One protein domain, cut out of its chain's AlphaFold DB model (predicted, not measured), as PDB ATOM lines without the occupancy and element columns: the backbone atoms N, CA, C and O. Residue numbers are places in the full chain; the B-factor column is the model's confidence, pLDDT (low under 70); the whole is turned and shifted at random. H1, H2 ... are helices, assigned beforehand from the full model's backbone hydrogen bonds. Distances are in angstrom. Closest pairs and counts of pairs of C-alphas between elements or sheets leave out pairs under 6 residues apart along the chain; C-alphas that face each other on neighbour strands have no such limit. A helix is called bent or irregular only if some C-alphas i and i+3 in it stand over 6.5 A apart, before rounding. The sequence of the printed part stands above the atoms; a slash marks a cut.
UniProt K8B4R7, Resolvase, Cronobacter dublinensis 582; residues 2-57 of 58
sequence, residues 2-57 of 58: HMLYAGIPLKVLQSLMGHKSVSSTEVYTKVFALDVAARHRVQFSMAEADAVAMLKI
ATOM      1  N   HIS A   2     164.658 123.686 125.478       68.69
ATOM      2  CA  HIS A   2     166.012 123.392 124.984       68.69
ATOM      3  C   HIS A   2     166.094 122.108 124.130       68.69
ATOM      4  O   HIS A   2     166.734 122.117 123.091       68.69
ATOM      5  N   MET A   3     165.368 121.043 124.495       74.00
ATOM      6  CA  MET A   3     165.397 119.762 123.770       74.00
ATOM      7  C   MET A   3     164.887 119.836 122.322       74.00
ATOM      8  O   MET A   3     165.495 119.241 121.440       74.00
ATOM      9  N   LEU A   4     163.812 120.588 122.049       74.31
ATOM     10  CA  LEU A   4     163.327 120.770 120.672       74.31
ATOM     11  C   LEU A   4     164.341 121.548 119.823       74.31
ATOM     12  O   LEU A   4     164.582 121.192 118.676       74.31
ATOM     13  N   TYR A   5     164.986 122.564 120.402       71.56
ATOM     14  CA  TYR A   5     166.039 123.329 119.727       71.56
ATOM     15  C   TYR A   5     167.371 122.577 119.604       71.56
ATOM     16  O   TYR A   5     168.162 122.880 118.715       71.56
ATOM     17  N   ALA A   6     167.582 121.558 120.435       72.81
ATOM     18  CA  ALA A   6     168.645 120.568 120.289       72.81
ATOM     19  C   ALA A   6     168.302 119.468 119.258       72.81
ATOM     20  O   ALA A   6     169.050 118.505 119.116       72.81
ATOM     21  N   GLY A   7     167.179 119.593 118.533       76.88
ATOM     22  CA  GLY A   7     166.797 118.691 117.442       76.88
ATOM     23  C   GLY A   7     166.069 117.420 117.880       76.88
ATOM     24  O   GLY A   7     165.886 116.510 117.072       76.88
ATOM     25  N   ILE A   8     165.635 117.333 119.139       83.12
ATOM     26  CA  ILE A   8     164.954 116.140 119.642       83.12
ATOM     27  C   ILE A   8     163.530 116.092 119.076       83.12
ATOM     28  O   ILE A   8     162.774 117.052 119.255       83.12
ATOM     29  N   PRO A   9     163.127 114.992 118.406       85.25
ATOM     30  CA  PRO A   9     161.815 114.902 117.779       85.25
ATOM     31  C   PRO A   9     160.669 115.087 118.780       85.25
ATOM     32  O   PRO A   9     160.703 114.545 119.887       85.25
ATOM     33  N   LEU A  10     159.598 115.767 118.359       84.69
ATOM     34  CA  LEU A  10     158.435 116.065 119.209       84.69
ATOM     35  C   LEU A  10     157.825 114.813 119.858       84.69
ATOM     36  O   LEU A  10     157.432 114.850 121.019       84.69
ATOM     37  N   LYS A  11     157.796 113.687 119.136       87.31
ATOM     38  CA  LYS A  11     157.281 112.406 119.643       87.31
ATOM     39  C   LYS A  11     158.138 111.835 120.780       87.31
ATOM     40  O   LYS A  11     157.594 111.288 121.732       87.31
ATOM     41  N   VAL A  12     159.461 112.001 120.706       88.69
ATOM     42  CA  VAL A  12     160.385 111.595 121.780       88.69
ATOM     43  C   VAL A  12     160.181 112.489 122.997       88.69
ATOM     44  O   VAL A  12     160.062 111.996 124.116       88.69
ATOM     45  N   LEU A  13     160.059 113.801 122.777       86.00
ATOM     46  CA  LEU A  13     159.790 114.744 123.857       86.00
ATOM     47  C   LEU A  13     158.441 114.467 124.539       86.00
ATOM     48  O   LEU A  13     158.370 114.470 125.763       86.00
ATOM     49  N   GLN A  14     157.392 114.163 123.771       88.56
ATOM     50  CA  GLN A  14     156.088 113.770 124.309       88.56
ATOM     51  C   GLN A  14     156.214 112.572 125.263       88.56
ATOM     52  O   GLN A  14     155.652 112.604 126.358       88.56
ATOM     53  N   SER A  15     156.956 111.531 124.866       89.56
ATOM     54  CA  SER A  15     157.179 110.350 125.706       89.56
ATOM     55  C   SER A  15     157.956 110.680 126.981       89.56
ATOM     56  O   SER A  15     157.561 110.228 128.050       89.56
ATOM     57  N   LEU A  16     159.005 111.506 126.894       88.00
ATOM     58  CA  LEU A  16     159.784 111.944 128.062       88.00
ATOM     59  C   LEU A  16     158.952 112.763 129.058       88.00
ATOM     60  O   LEU A  16     159.179 112.685 130.261       88.00
ATOM     61  N   MET A  17     157.973 113.526 128.570       85.62
ATOM     62  CA  MET A  17     157.056 114.302 129.410       85.62
ATOM     63  C   MET A  17     155.920 113.460 130.017       85.62
ATOM     64  O   MET A  17     155.140 113.978 130.811       85.62
ATOM     65  N   GLY A  18     155.782 112.181 129.647       90.19
ATOM     66  CA  GLY A  18     154.694 111.319 130.128       90.19
ATOM     67  C   GLY A  18     153.319 111.677 129.552       90.19
ATOM     68  O   GLY A  18     152.283 111.323 130.115       90.19
ATOM     69  N   HIS A  19     153.283 112.395 128.429       93.81
ATOM     70  CA  HIS A  19     152.049 112.885 127.830       93.81
ATOM     71  C   HIS A  19     151.382 111.843 126.928       93.81
ATOM     72  O   HIS A  19     151.964 111.355 125.956       93.81
ATOM     73  N   LYS A  20     150.108 111.548 127.201       87.50
ATOM     74  CA  LYS A  20     149.324 110.581 126.418       87.50
ATOM     75  C   LYS A  20     148.884 111.129 125.056       87.50
ATOM     76  O   LYS A  20     148.777 110.360 124.105       87.50
ATOM     77  N   SER A  21     148.649 112.437 124.947       87.50
ATOM     78  CA  SER A  21     148.263 113.093 123.697       87.50
ATOM     79  C   SER A  21     149.290 114.139 123.275       87.50
ATOM     80  O   SER A  21     149.987 114.732 124.093       87.50
ATOM     81  N   VAL A  22     149.367 114.399 121.970       82.81
ATOM     82  CA  VAL A  22     150.205 115.481 121.433       82.81
ATOM     83  C   VAL A  22     149.679 116.845 121.888       82.81
ATOM     84  O   VAL A  22     150.475 117.708 122.240       82.81
ATOM     85  N   SER A  23     148.357 117.010 121.996       82.50
ATOM     86  CA  SER A  23     147.718 118.258 122.435       82.50
ATOM     87  C   SER A  23     148.172 118.734 123.820       82.50
ATOM     88  O   SER A  23     148.279 119.936 124.053       82.50
ATOM     89  N   SER A  24     148.498 117.814 124.738       82.50
ATOM     90  CA  SER A  24     149.031 118.173 126.059       82.50
ATOM     91  C   SER A  24     150.497 118.607 125.995       82.50
ATOM     92  O   SER A  24     150.943 119.389 126.827       82.50
ATOM     93  N   THR A  25     151.249 118.153 124.989       82.69
ATOM     94  CA  THR A  25     152.606 118.640 124.691       82.69
ATOM     95  C   THR A  25     152.560 119.975 123.948       82.69
ATOM     96  O   THR A  25     153.384 120.848 124.209       82.69
ATOM     97  N   GLU A  26     151.560 120.180 123.088       78.62
ATOM     98  CA  GLU A  26     151.406 121.378 122.259       78.62
ATOM     99  C   GLU A  26     151.227 122.668 123.049       78.62
ATOM    100  O   GLU A  26     151.667 123.714 122.586       78.62
ATOM    101  N   VAL A  27     150.642 122.630 124.248       76.50
ATOM    102  CA  VAL A  27     150.541 123.817 125.119       76.50
ATOM    103  C   VAL A  27     151.930 124.358 125.459       76.50
ATOM    104  O   VAL A  27     152.164 125.565 125.391       76.50
ATOM    105  N   TYR A  28     152.875 123.459 125.736       71.25
ATOM    106  CA  TYR A  28     154.268 123.815 125.976       71.25
ATOM    107  C   TYR A  28     154.961 124.189 124.678       71.25
ATOM    108  O   TYR A  28     155.844 125.041 124.712       71.25
ATOM    109  N   THR A  29     154.544 123.595 123.549       72.06
ATOM    110  CA  THR A  29     155.147 123.853 122.240       72.06
ATOM    111  C   THR A  29     154.563 125.004 121.426       72.06
ATOM    112  O   THR A  29     155.118 125.365 120.396       72.06
ATOM    113  N   LYS A  30     153.494 125.651 121.888       66.25
ATOM    114  CA  LYS A  30     152.808 126.718 121.142       66.25
ATOM    115  C   LYS A  30     153.549 128.049 121.155       66.25
ATOM    116  O   LYS A  30     153.547 128.761 120.156       66.25
ATOM    117  N   VAL A  31     154.244 128.356 122.253       58.28
ATOM    118  CA  VAL A  31     155.088 129.561 122.377       58.28
ATOM    119  C   VAL A  31     156.263 129.536 121.377       58.28
ATOM    120  O   VAL A  31     156.868 130.566 121.100       58.28
ATOM    121  N   PHE A  32     156.549 128.380 120.762       53.78
ATOM    122  CA  PHE A  32     157.600 128.203 119.756       53.78
ATOM    123  C   PHE A  32     157.258 128.782 118.375       53.78
ATOM    124  O   PHE A  32     158.168 128.968 117.572       53.78
ATOM    125  N   ALA A  33     155.988 129.081 118.079       54.41
ATOM    126  CA  ALA A  33     155.602 129.674 116.793       54.41
ATOM    127  C   ALA A  33     156.037 131.149 116.646       54.41
ATOM    128  O   ALA A  33     155.968 131.708 115.553       54.41
ATOM    129  N   LEU A  34     156.524 131.783 117.723       55.28
ATOM    130  CA  LEU A  34     157.215 133.071 117.663       55.28
ATOM    131  C   LEU A  34     158.636 132.861 117.113       55.28
ATOM    132  O   LEU A  34     159.598 132.756 117.863       55.28
ATOM    133  N   ASP A  35     158.698 132.755 115.785       54.09
ATOM    134  CA  ASP A  35     159.750 132.878 114.752       54.09
ATOM    135  C   ASP A  35     161.224 133.222 115.093       54.09
ATOM    136  O   ASP A  35     162.096 133.107 114.234       54.09
ATOM    137  N   VAL A  36     161.561 133.654 116.306       59.94
ATOM    138  CA  VAL A  36     162.917 134.066 116.696       59.94
ATOM    139  C   VAL A  36     163.903 132.903 116.573       59.94
ATOM    140  O   VAL A  36     164.989 133.065 116.023       59.94
ATOM    141  N   ALA A  37     163.530 131.704 117.020       56.69
ATOM    142  CA  ALA A  37     164.436 130.558 116.991       56.69
ATOM    143  C   ALA A  37     164.574 129.909 115.602       56.69
ATOM    144  O   ALA A  37     165.645 129.392 115.287       56.69
ATOM    145  N   ALA A  38     163.537 129.969 114.758       57.31
ATOM    146  CA  ALA A  38     163.604 129.490 113.376       57.31
ATOM    147  C   ALA A  38     164.417 130.449 112.487       57.31
ATOM    148  O   ALA A  38     165.271 129.994 111.725       57.31
ATOM    149  N   ARG A  39     164.218 131.769 112.633       58.00
ATOM    150  CA  ARG A  39     164.967 132.792 111.880       58.00
ATOM    151  C   ARG A  39     166.425 132.913 112.303       58.00
ATOM    152  O   ARG A  39     167.287 133.042 111.442       58.00
ATOM    153  N   HIS A  40     166.714 132.852 113.602       65.38
ATOM    154  CA  HIS A  40     168.072 133.053 114.121       65.38
ATOM    155  C   HIS A  40     168.801 131.754 114.491       65.38
ATOM    156  O   HIS A  40     169.904 131.821 115.023       65.38
ATOM    157  N   ARG A  41     168.207 130.576 114.217       62.69
ATOM    158  CA  ARG A  41     168.748 129.244 114.571       62.69
ATOM    159  C   ARG A  41     169.295 129.190 115.999       62.69
ATOM    160  O   ARG A  41     170.371 128.647 116.237       62.69
ATOM    161  N   VAL A  42     168.566 129.773 116.947       63.62
ATOM    162  CA  VAL A  42     169.005 129.815 118.344       63.62
ATOM    163  C   VAL A  42     169.060 128.383 118.869       63.62
ATOM    164  O   VAL A  42     168.027 127.746 119.071       63.62
ATOM    165  N   GLN A  43     170.276 127.874 119.064       61.34
ATOM    166  CA  GLN A  43     170.515 126.580 119.682       61.34
ATOM    167  C   GLN A  43     170.831 126.777 121.158       61.34
ATOM    168  O   GLN A  43     171.668 127.595 121.533       61.34
ATOM    169  N   PHE A  44     170.155 126.002 121.996       64.75
ATOM    170  CA  PHE A  44     170.447 125.937 123.418       64.75
ATOM    171  C   PHE A  44     171.351 124.732 123.633       64.75
ATOM    172  O   PHE A  44     170.913 123.595 123.466       64.75
ATOM    173  N   SER A  45     172.607 124.985 123.982       73.62
ATOM    174  CA  SER A  45     173.549 123.947 124.380       73.62
ATOM    175  C   SER A  45     174.260 124.383 125.654       73.62
ATOM    176  O   SER A  45     174.603 125.550 125.825       73.62
ATOM    177  N   MET A  46     174.399 123.443 126.577       80.31
ATOM    178  CA  MET A  46     175.152 123.567 127.818       80.31
ATOM    179  C   MET A  46     175.669 122.168 128.126       80.31
ATOM    180  O   MET A  46     174.938 121.195 127.920       80.31
ATOM    181  N   ALA A  47     176.920 122.047 128.569       84.19
ATOM    182  CA  ALA A  47     177.442 120.748 128.958       84.19
ATOM    183  C   ALA A  47     176.681 120.232 130.188       84.19
ATOM    184  O   ALA A  47     176.370 120.990 131.105       84.19
ATOM    185  N   GLU A  48     176.393 118.929 130.224       78.75
ATOM    186  CA  GLU A  48     175.669 118.304 131.338       78.75
ATOM    187  C   GLU A  48     176.352 118.579 132.687       78.75
ATOM    188  O   GLU A  48     175.683 118.882 133.674       78.75
ATOM    189  N   ALA A  49     177.689 118.551 132.709       87.06
ATOM    190  CA  ALA A  49     178.485 118.844 133.896       87.06
ATOM    191  C   ALA A  49     178.211 120.252 134.455       87.06
ATOM    192  O   ALA A  49     178.057 120.400 135.669       87.06
ATOM    193  N   ASP A  50     178.080 121.257 133.583       86.44
ATOM    194  CA  ASP A  50     177.800 122.640 133.978       86.44
ATOM    195  C   ASP A  50     176.383 122.769 134.554       86.44
ATOM    196  O   ASP A  50     176.179 123.403 135.591       86.44
ATOM    197  N   ALA A  51     175.403 122.097 133.938       83.81
ATOM    198  CA  ALA A  51     174.027 122.073 134.429       83.81
ATOM    199  C   ALA A  51     173.927 121.415 135.817       83.81
ATOM    200  O   ALA A  51     173.274 121.939 136.721       83.81
ATOM    201  N   VAL A  52     174.616 120.286 136.014       85.38
ATOM    202  CA  VAL A  52     174.677 119.589 137.305       85.38
ATOM    203  C   VAL A  52     175.371 120.449 138.362       85.38
ATOM    204  O   VAL A  52     174.914 120.485 139.505       85.38
ATOM    205  N   ALA A  53     176.448 121.154 138.005       91.62
ATOM    206  CA  ALA A  53     177.150 122.051 138.920       91.62
ATOM    207  C   ALA A  53     176.244 123.191 139.408       91.62
ATOM    208  O   ALA A  53     176.205 123.455 140.607       91.62
ATOM    209  N   MET A  54     175.448 123.800 138.519       87.75
ATOM    210  CA  MET A  54     174.493 124.852 138.889       87.75
ATOM    211  C   MET A  54     173.402 124.370 139.856       87.75
ATOM    212  O   MET A  54     173.024 125.103 140.765       87.75
ATOM    213  N   LEU A  55     172.911 123.135 139.699       86.38
ATOM    214  CA  LEU A  55     171.892 122.553 140.587       86.38
ATOM    215  C   LEU A  55     172.440 122.161 141.967       86.38
ATOM    216  O   LEU A  55     171.674 122.047 142.925       86.38
ATOM    217  N   LYS A  56     173.754 121.937 142.064       85.88
ATOM    218  CA  LYS A  56     174.450 121.582 143.306       85.88
ATOM    219  C   LYS A  56     174.785 122.787 144.183       85.88
ATOM    220  O   LYS A  56     175.221 122.577 145.310       85.88
ATOM    221  N   ILE A  57     174.572 124.018 143.708       65.25
ATOM    222  CA  ILE A  57     174.687 125.223 144.537       65.25
ATOM    223  C   ILE A  57     173.454 125.281 145.457       65.25
ATOM    224  O   ILE A  57     172.443 125.910 145.145       65.25
TER     225      ILE A  57
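AT A GLANCE: This is residues 2 to 57 of the 58 residues of the protein "Resolvase" of Cronobacter dublinensis 582 (UniProt K8B4R7). A loose, open arch of short helices, with H3 along one side, H2 near its first residues, H4 beyond its last, and H1 within the bend. From H4 the chain reaches across to H5, and residues 47 to 57 stick out as a free arm. The 56 printed residues hold five named helices, H1 to H5 in chain order, and no named strand; the class is all helix. The whole is loose, with a radius of gyration of the C-alphas of 13.4 A and spans of 35 by 30 by 17 A.

HOW THE PARTS SIT: H1, residues 2 to 5, and H2, residues 10 to 16, only just touch, only at the corner by their tight link, with 3 pairs of C-alphas within 8 A; the closest are those of Leu 4 and Leu 10, 6.9 A apart. H2 and H3, residues 22 to 33, only just touch, with 3 such pairs, H3 through residues 22 to 25 alone; the closest C-alphas, of Gln 14 and Thr 25, are 6.0 A apart. Their lines stand at a steep tilt of 56 degrees, opposite ways. H3 and H4, residues 36 to 40, meet only through their link. H1 and H4 are close but not clearly touching, the closest C-alphas, of Tyr 5 and Ala 37, being 7.9 A apart. H5, residues 48 to 55, is apart from H1, H2, H3 and H4. Every O i to N i+4 pair is within hydrogen-bond range in H2, H4 and H5; in H3 3 of 8 are, beside 6 of 9 O i to N i+3 pairs, and H1 is too short for an i+4 pair.

IN THESE COORDINATES: H1 begins at C-alpha 2 (166.012, 123.392, 124.984) and measures 5.3 A from first to last C-alpha, H2 9.9 A. H3, 15.9 A, begins at C-alpha 22 (150.205, 115.481, 121.433) and is irregular, but only just: C-alphas 28 and 31 are 6.8 A apart. H4 measures 5.9 A; H5, 10.9 A, ends at C-alpha 55 (171.892, 122.553, 140.587).

THE WHOLE: The C-alphas of Ser 21 and Ile 57, the two farthest apart, are 35.8 A apart. The printed part has no cut and no long link. Mean pLDDT of the printed part is 76.1; it is under 70 at residue 2, residues 30 to 44 and residue 57.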